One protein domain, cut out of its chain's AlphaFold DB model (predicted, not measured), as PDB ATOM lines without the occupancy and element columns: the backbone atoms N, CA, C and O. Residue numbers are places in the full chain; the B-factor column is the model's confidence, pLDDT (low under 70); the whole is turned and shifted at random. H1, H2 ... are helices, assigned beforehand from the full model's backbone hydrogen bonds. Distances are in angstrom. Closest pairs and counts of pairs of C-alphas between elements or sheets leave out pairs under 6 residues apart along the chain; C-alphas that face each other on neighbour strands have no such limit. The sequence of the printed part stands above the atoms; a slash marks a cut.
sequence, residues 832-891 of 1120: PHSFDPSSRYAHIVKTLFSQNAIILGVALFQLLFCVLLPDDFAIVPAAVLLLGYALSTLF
ATOM      1  N   PRO A 832     -43.248 -27.626  43.927       89.44
ATOM      2  CA  PRO A 832     -42.465 -27.692  42.696       89.44
ATOM      3  C   PRO A 832     -41.419 -28.812  42.742       89.44
ATOM      4  O   PRO A 832     -40.733 -28.980  43.749       89.44
ATOM      5  N   HIS A 833     -41.284 -29.561  41.649       91.44
ATOM      6  CA  HIS A 833     -40.339 -30.672  41.571       91.44
ATOM      7  C   HIS A 833     -38.891 -30.179  41.700       91.44
ATOM      8  O   HIS A 833     -38.454 -29.320  40.929       91.44
ATOM      9  N   SER A 834     -38.143 -30.763  42.636       87.06
ATOM     10  CA  SER A 834     -36.696 -30.605  42.777       87.06
ATOM     11  C   SER A 834     -35.996 -31.957  42.621       87.06
ATOM     12  O   SER A 834     -36.514 -32.995  43.027       87.06
ATOM     13  N   PHE A 835     -34.810 -31.934  42.013       86.94
ATOM     14  CA  PHE A 835     -34.016 -33.126  41.687       86.94
ATOM     15  C   PHE A 835     -32.628 -33.058  42.346       86.94
ATOM     16  O   PHE A 835     -31.613 -33.474  41.782       86.94
ATOM     17  N   ASP A 836     -32.582 -32.485  43.550       79.69
ATOM     18  CA  ASP A 836     -31.385 -32.428  44.386       79.69
ATOM     19  C   ASP A 836     -31.048 -33.824  44.957       79.69
ATOM     20  O   ASP A 836     -31.964 -34.584  45.287       79.69
ATOM     21  N   PRO A 837     -29.762 -34.202  45.088       70.31
ATOM     22  CA  PRO A 837     -29.374 -35.493  45.665       70.31
ATOM     23  C   PRO A 837     -29.872 -35.653  47.110       70.31
ATOM     24  O   PRO A 837     -29.520 -34.848  47.973       70.31
ATOM     25  N   SER A 838     -30.615 -36.717  47.441       67.31
ATOM     26  CA  SER A 838     -31.165 -36.852  48.807       67.31
ATOM     27  C   SER A 838     -30.081 -37.051  49.870       67.31
ATOM     28  O   SER A 838     -30.233 -36.662  51.032       67.31
ATOM     29  N   SER A 839     -28.958 -37.667  49.486       70.62
ATOM     30  CA  SER A 839     -27.883 -37.983  50.419       70.62
ATOM     31  C   SER A 839     -26.856 -36.851  50.528       70.62
ATOM     32  O   SER A 839     -26.214 -36.440  49.558       70.62
ATOM     33  N   ARG A 840     -26.590 -36.424  51.770       66.06
ATOM     34  CA  ARG A 840     -25.464 -35.527  52.099       66.06
ATOM     35  C   ARG A 840     -24.125 -36.077  51.593       66.06
ATOM     36  O   ARG A 840     -23.242 -35.303  51.246       66.06
ATOM     37  N   TYR A 841     -23.995 -37.403  51.514       64.19
ATOM     38  CA  TYR A 841     -22.838 -38.078  50.932       64.19
ATOM     39  C   TYR A 841     -22.651 -37.738  49.447       64.19
ATOM     40  O   TYR A 841     -21.570 -37.305  49.061       64.19
ATOM     41  N   ALA A 842     -23.706 -37.850  48.632       64.06
ATOM     42  CA  ALA A 842     -23.666 -37.473  47.219       64.06
ATOM     43  C   ALA A 842     -23.344 -35.988  47.027       64.06
ATOM     44  O   ALA A 842     -22.512 -35.653  46.188       64.06
ATOM     45  N   HIS A 843     -23.936 -35.107  47.842       65.00
ATOM     46  CA  HIS A 843     -23.578 -33.686  47.851       65.00
ATOM     47  C   HIS A 843     -22.090 -33.466  48.156       65.00
ATOM     48  O   HIS A 843     -21.434 -32.731  47.425       65.00
ATOM     49  N   ILE A 844     -21.543 -34.105  49.198       63.56
ATOM     50  CA  ILE A 844     -20.130 -33.963  49.582       63.56
ATOM     51  C   ILE A 844     -19.215 -34.481  48.466       63.56
ATOM     52  O   ILE A 844     -18.361 -33.730  48.006       63.56
ATOM     53  N   VAL A 845     -19.426 -35.704  47.970       60.88
ATOM     54  CA  VAL A 845     -18.623 -36.296  46.885       60.88
ATOM     55  C   VAL A 845     -18.685 -35.431  45.621       60.88
ATOM     56  O   VAL A 845     -17.646 -35.009  45.116       60.88
ATOM     57  N   LYS A 846     -19.887 -35.073  45.150       61.03
ATOM     58  CA  LYS A 846     -20.066 -34.231  43.955       61.03
ATOM     59  C   LYS A 846     -19.440 -32.845  44.124       61.03
ATOM     60  O   LYS A 846     -18.917 -32.302  43.157       61.03
ATOM     61  N   THR A 847     -19.465 -32.268  45.326       59.09
ATOM     62  CA  THR A 847     -18.866 -30.949  45.584       59.09
ATOM     63  C   THR A 847     -17.342 -31.025  45.619       59.09
ATOM     64  O   THR A 847     -16.700 -30.248  44.918       59.09
ATOM     65  N   LEU A 848     -16.767 -31.978  46.366       56.44
ATOM     66  CA  LEU A 848     -15.315 -32.123  46.542       56.44
ATOM     67  C   LEU A 848     -14.560 -32.280  45.214       56.44
ATOM     68  O   LEU A 848     -13.469 -31.736  45.077       56.44
ATOM     69  N   PHE A 849     -15.146 -32.991  44.245       54.19
ATOM     70  CA  PHE A 849     -14.487 -33.324  42.977       54.19
ATOM     71  C   PHE A 849     -14.894 -32.444  41.776       54.19
ATOM     72  O   PHE A 849     -14.364 -32.649  40.692       54.19
ATOM     73  N   SER A 850     -15.790 -31.454  41.930       49.97
ATOM     74  CA  SER A 850     -16.238 -30.574  40.817       49.97
ATOM     75  C   SER A 850     -15.871 -29.090  40.969       49.97
ATOM     76  O   SER A 850     -16.431 -28.223  40.284       49.97
ATOM     77  N   GLN A 851     -14.962 -28.758  41.893       56.72
ATOM     78  CA  GLN A 851     -14.544 -27.375  42.145       56.72
ATOM     79  C   GLN A 851     -13.031 -27.261  42.359       56.72
ATOM     80  O   GLN A 851     -12.504 -27.653  43.397       56.72
ATOM     81  N   ASN A 852     -12.337 -26.626  41.412       54.34
ATOM     82  CA  ASN A 852     -10.875 -26.473  41.411       54.34
ATOM     83  C   ASN A 852     -10.351 -25.745  42.670       54.34
ATOM     84  O   ASN A 852      -9.267 -26.045  43.165       54.34
ATOM     85  N   ALA A 853     -11.155 -24.846  43.252       57.16
ATOM     86  CA  ALA A 853     -10.855 -24.189  44.526       57.16
ATOM     87  C   ALA A 853     -10.738 -25.175  45.708       57.16
ATOM     88  O   ALA A 853      -9.967 -24.933  46.635       57.16
ATOM     89  N   ILE A 854     -11.454 -26.305  45.669       61.31
ATOM     90  CA  ILE A 854     -11.343 -27.366  46.676       61.31
ATOM     91  C   ILE A 854     -10.072 -28.188  46.457       61.31
ATOM     92  O   ILE A 854      -9.465 -28.580  47.444       61.31
ATOM     93  N   ILE A 855      -9.596 -28.371  45.222       64.75
ATOM     94  CA  ILE A 855      -8.290 -29.011  44.971       64.75
ATOM     95  C   ILE A 855      -7.172 -28.183  45.625       64.75
ATOM     96  O   ILE A 855      -6.348 -28.735  46.352       64.75
ATOM     97  N   LEU A 856      -7.196 -26.853  45.467       65.25
ATOM     98  CA  LEU A 856      -6.264 -25.955  46.159       65.25
ATOM     99  C   LEU A 856      -6.447 -25.993  47.689       65.25
ATOM    100  O   LEU A 856      -5.463 -26.053  48.421       65.25
ATOM    101  N   GLY A 857      -7.689 -26.012  48.182       70.06
ATOM    102  CA  GLY A 857      -7.984 -26.142  49.613       70.06
ATOM    103  C   GLY A 857      -7.489 -27.460  50.223       70.06
ATOM    104  O   GLY A 857      -6.916 -27.454  51.308       70.06
ATOM    105  N   VAL A 858      -7.644 -28.577  49.511       72.94
ATOM    106  CA  VAL A 858      -7.143 -29.906  49.895       72.94
ATOM    107  C   VAL A 858      -5.619 -29.952  49.819       72.94
ATOM    108  O   VAL A 858      -5.005 -30.502  50.726       72.94
ATOM    109  N   ALA A 859      -4.991 -29.327  48.819       74.12
ATOM    110  CA  ALA A 859      -3.536 -29.211  48.743       74.12
ATOM    111  C   ALA A 859      -2.960 -28.382  49.907       74.12
ATOM    112  O   ALA A 859      -1.979 -28.794  50.523       74.12
ATOM    113  N   LEU A 860      -3.596 -27.262  50.268       79.88
ATOM    114  CA  LEU A 860      -3.216 -26.446  51.429       79.88
ATOM    115  C   LEU A 860      -3.462 -27.171  52.761       79.88
ATOM    116  O   LEU A 860      -2.641 -27.074  53.668       79.88
ATOM    117  N   PHE A 861      -4.554 -27.931  52.880       77.75
ATOM    118  CA  PHE A 861      -4.847 -28.751  54.058       77.75
ATOM    119  C   PHE A 861      -3.856 -29.917  54.197       77.75
ATOM    120  O   PHE A 861      -3.334 -30.156  55.281       77.75
ATOM    121  N   GLN A 862      -3.529 -30.594  53.094       77.94
ATOM    122  CA  GLN A 862      -2.501 -31.630  53.044       77.94
ATOM    123  C   GLN A 862      -1.126 -31.053  53.404       77.94
ATOM    124  O   GLN A 862      -0.432 -31.638  54.228       77.94
ATOM    125  N   LEU A 863      -0.755 -29.885  52.868       80.81
ATOM    126  CA  LEU A 863       0.483 -29.182  53.220       80.81
ATOM    127  C   LEU A 863       0.525 -28.816  54.712       80.81
ATOM    128  O   LEU A 863       1.533 -29.057  55.368       80.81
ATOM    129  N   LEU A 864      -0.575 -28.296  55.265       84.06
ATOM    130  CA  LEU A 864      -0.697 -27.994  56.692       84.06
ATOM    131  C   LEU A 864      -0.502 -29.253  57.552       84.06
ATOM    132  O   LEU A 864       0.210 -29.208  58.549       84.06
ATOM    133  N   PHE A 865      -1.076 -30.389  57.152       80.38
ATOM    134  CA  PHE A 865      -0.882 -31.660  57.853       80.38
ATOM    135  C   PHE A 865       0.541 -32.217  57.685       80.38
ATOM    136  O   PHE A 865       1.083 -32.734  58.655       80.38
ATOM    137  N   CYS A 866       1.187 -32.040  56.527       81.31
ATOM    138  CA  CYS A 866       2.611 -32.349  56.333       81.31
ATOM    139  C   CYS A 866       3.554 -31.477  57.186       81.31
ATOM    140  O   CYS A 866       4.703 -31.857  57.375       81.31
ATOM    141  N   VAL A 867       3.102 -30.311  57.663       83.19
ATOM    142  CA  VAL A 867       3.882 -29.395  58.519       83.19
ATOM    143  C   VAL A 867       3.578 -29.590  60.011       83.19
ATOM    144  O   VAL A 867       4.453 -29.370  60.846       83.19
ATOM    145  N   LEU A 868       2.351 -29.987  60.367       85.56
ATOM    146  CA  LEU A 868       1.926 -30.192  61.760       85.56
ATOM    147  C   LEU A 868       2.136 -31.624  62.279       85.56
ATOM    148  O   LEU A 868       2.208 -31.819  63.493       85.56
ATOM    149  N   LEU A 869       2.200 -32.623  61.396       82.88
ATOM    150  CA  LEU A 869       2.503 -34.008  61.756       82.88
ATOM    151  C   LEU A 869       3.996 -34.310  61.542       82.88
ATOM    152  O   LEU A 869       4.604 -33.729  60.645       82.88
ATOM    153  N   PRO A 870       4.588 -35.257  62.295       85.62
ATOM    154  CA  PRO A 870       5.907 -35.789  61.962       85.62
ATOM    155  C   PRO A 870       5.917 -36.415  60.560       85.62
ATOM    156  O   PRO A 870       4.916 -37.001  60.140       85.62
ATOM    157  N   ASP A 871       7.066 -36.355  59.883       77.44
ATOM    158  CA  ASP A 871       7.320 -36.875  58.529       77.44
ATOM    159  C   ASP A 871       6.683 -38.245  58.223       77.44
ATOM    160  O   ASP A 871       6.155 -38.454  57.131       77.44
ATOM    161  N   ASP A 872       6.713 -39.173  59.184       82.88
ATOM    162  CA  ASP A 872       6.182 -40.536  59.045       82.88
ATOM    163  C   ASP A 872       4.652 -40.578  58.869       82.88
ATOM    164  O   ASP A 872       4.104 -41.504  58.267       82.88
ATOM    165  N   PHE A 873       3.947 -39.561  59.370       81.56
ATOM    166  CA  PHE A 873       2.489 -39.446  59.332       81.56
ATOM    167  C   PHE A 873       1.983 -38.484  58.249       81.56
ATOM    168  O   PHE A 873       0.789 -38.489  57.950       81.56
ATOM    169  N   ALA A 874       2.864 -37.705  57.613       78.62
ATOM    170  CA  ALA A 874       2.509 -36.724  56.584       78.62
ATOM    171  C   ALA A 874       1.721 -37.332  55.401       78.62
ATOM    172  O   ALA A 874       0.821 -36.696  54.852       78.62
ATOM    173  N   ILE A 875       1.999 -38.589  55.036       80.62
ATOM    174  CA  ILE A 875       1.299 -39.308  53.956       80.62
ATOM    175  C   ILE A 875      -0.095 -39.829  54.357       80.62
ATOM    176  O   ILE A 875      -0.919 -40.120  53.489       80.62
ATOM    177  N   VAL A 876      -0.391 -39.948  55.657       82.62
ATOM    178  CA  VAL A 876      -1.603 -40.624  56.154       82.62
ATOM    179  C   VAL A 876      -2.904 -39.934  55.714       82.62
ATOM    180  O   VAL A 876      -3.793 -40.656  55.265       82.62
ATOM    181  N   PRO A 877      -3.061 -38.593  55.751       76.62
ATOM    182  CA  PRO A 877      -4.297 -37.949  55.299       76.62
ATOM    183  C   PRO A 877      -4.571 -38.183  53.805       76.62
ATOM    184  O   PRO A 877      -5.679 -38.588  53.451       76.62
ATOM    185  N   ALA A 878      -3.560 -38.035  52.942       76.00
ATOM    186  CA  ALA A 878      -3.664 -38.337  51.514       76.00
ATOM    187  C   ALA A 878      -4.017 -39.813  51.260       76.00
ATOM    188  O   ALA A 878      -4.918 -40.106  50.474       76.00
ATOM    189  N   ALA A 879      -3.360 -40.743  51.961       81.69
ATOM    190  CA  ALA A 879      -3.637 -42.174  51.848       81.69
ATOM    191  C   ALA A 879      -5.058 -42.535  52.317       81.69
ATOM    192  O   ALA A 879      -5.727 -43.337  51.670       81.69
ATOM    193  N   VAL A 880      -5.556 -41.919  53.396       82.38
ATOM    194  CA  VAL A 880      -6.927 -42.115  53.901       82.38
ATOM    195  C   VAL A 880      -7.968 -41.535  52.940       82.38
ATOM    196  O   VAL A 880      -8.984 -42.185  52.696       82.38
ATOM    197  N   LEU A 881      -7.723 -40.361  52.350       75.81
ATOM    198  CA  LEU A 881      -8.612 -39.770  51.342       75.81
ATOM    199  C   LEU A 881      -8.660 -40.617  50.062       75.81
ATOM    200  O   LEU A 881      -9.749 -40.919  49.571       75.81
ATOM    201  N   LEU A 882      -7.504 -41.057  49.556       79.44
ATOM    202  CA  LEU A 882      -7.414 -41.904  48.365       79.44
ATOM    203  C   LEU A 882      -8.021 -43.293  48.604       79.44
ATOM    204  O   LEU A 882      -8.746 -43.791  47.746       79.44
ATOM    205  N   LEU A 883      -7.808 -43.893  49.780       83.25
ATOM    206  CA  LEU A 883      -8.461 -45.144  50.173       83.25
ATOM    207  C   LEU A 883      -9.979 -44.964  50.316       83.25
ATOM    208  O   LEU A 883     -10.735 -45.812  49.855       83.25
ATOM    209  N   GLY A 884     -10.442 -43.854  50.898       77.94
ATOM    210  CA  GLY A 884     -11.865 -43.524  51.000       77.94
ATOM    211  C   GLY A 884     -12.535 -43.358  49.632       77.94
ATOM    212  O   GLY A 884     -13.627 -43.885  49.416       77.94
ATOM    213  N   TYR A 885     -11.859 -42.698  48.688       74.69
ATOM    214  CA  TYR A 885     -12.296 -42.595  47.295       74.69
ATOM    215  C   TYR A 885     -12.292 -43.960  46.593       74.69
ATOM    216  O   TYR A 885     -13.300 -44.351  46.013       74.69
ATOM    217  N   ALA A 886     -11.213 -44.738  46.706       77.38
ATOM    218  CA  ALA A 886     -11.117 -46.062  46.094       77.38
ATOM    219  C   ALA A 886     -12.183 -47.034  46.629       77.38
ATOM    220  O   ALA A 886     -12.820 -47.734  45.845       77.38
ATOM    221  N   LEU A 887     -12.431 -47.046  47.944       79.31
ATOM    222  CA  LEU A 887     -13.490 -47.846  48.567       79.31
ATOM    223  C   LEU A 887     -14.889 -47.362  48.164       79.31
ATOM    224  O   LEU A 887     -15.758 -48.196  47.925       79.31
ATOM    225  N   SER A 888     -15.107 -46.048  48.039       72.06
ATOM    226  CA  SER A 888     -16.348 -45.476  47.498       72.06
ATOM    227  C   SER A 888     -16.604 -45.950  46.067       72.06
ATOM    228  O   SER A 888     -17.634 -46.566  45.789       72.06
ATOM    229  N   THR A 889     -15.642 -45.740  45.169       74.38
ATOM    230  CA  THR A 889     -15.740 -46.123  43.759       74.38
ATOM    231  C   THR A 889     -15.918 -47.632  43.615       74.38
ATOM    232  O   THR A 889     -16.822 -48.073  42.908       74.38
ATOM    233  N   LEU A 890     -15.152 -48.439  44.356       79.50
ATOM    234  CA  LEU A 890     -15.317 -49.892  44.392       79.50
ATOM    235  C   LEU A 890     -16.706 -50.298  44.905       79.50
ATOM    236  O   LEU A 890     -17.306 -51.207  44.343       79.50
ATOM    237  N   PHE A 891     -17.259 -49.625  45.917       77.12
ATOM    238  CA  PHE A 891     -18.604 -49.892  46.433       77.12
ATOM    239  C   PHE A 891     -19.706 -49.513  45.432       77.12
ATOM    240  O   PHE A 891     -20.687 -50.244  45.309       77.12
TER     241      PHE A 891
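This is residues 832 to 891 of the 1120 residues of the protein "DUF4048 domain-containing protein" of Purpureocillium lilacinum (UniProt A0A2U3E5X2). What does the model look like? Two long helices, H2 and H3, form an open V whose narrow end is by the link between them, and the short helix H1 makes a corner with the beginning of H2, by the open end of the V. Beyond H1, residues 832 to 839 form a tail that adds to the length. What is it built of? The printed part has 60 residues with three named helices, in the order H1, H2, H3, and no named strand; the class is all helix. How compact is it? It is loose, with a radius of gyration of the C-alphas of 14.8 A, and the C-alphas span 52 by 26 by 14 A.

Which helix is the longest, and what touches it? H2, residues 852 to 868, only just touches H3, residues 876 to 891, with 3 pairs of C-alphas within 8 A; the closest C-alphas are those of Gln 862 and Pro 877, 6.9 A apart. H2 touches H3 with residues 862 to 865 alone, and H3 touches H2 with residues 877 to 878 alone. They form a helical hairpin and run opposite ways at a steep tilt of 44 degrees. Where does the remaining helix stand? H1, residues 840 to 848, is close to H2 but not clearly touching it: the closest C-alphas, those of Leu 848 and Ile 854, are 6.2 A apart, and the lines of the two helices are about perpendicular at 89 degrees. H1 and H3 are apart. What do the backbones show? In H1, H2 and H3 every O i to N i+4 pair is within hydrogen-bond range.

Where does H2 lie? Its residues 852 to 868 run from C-alpha 852 at (-10.875, -26.473, 41.411) to C-alpha 868 at (1.926, -30.192, 61.760), 24.3 A apart. Where do the other two lie? H3, residues 876 to 891, measures 21.7 A from first to last C-alpha and ends with C-alpha 891 at (-18.604, -49.892, 46.433). H1, residues 840 to 848, begins with C-alpha 840 at (-25.464, -35.527, 52.099) and measures 12.1 A.

How large is it? The two C-alphas farthest apart, those of Pro 832 and Asp 871, are 53.0 A apart. Is there a cut, and how long are the links? The printed part has no cut; the link from H1 to H2 is tight, with 3 residues, and the link from H2 to H3 is short, with 7. Where is confidence low? The mean pLDDT of the printed part is 73.9, and residue 838 and residues 840 to 856 are under 70.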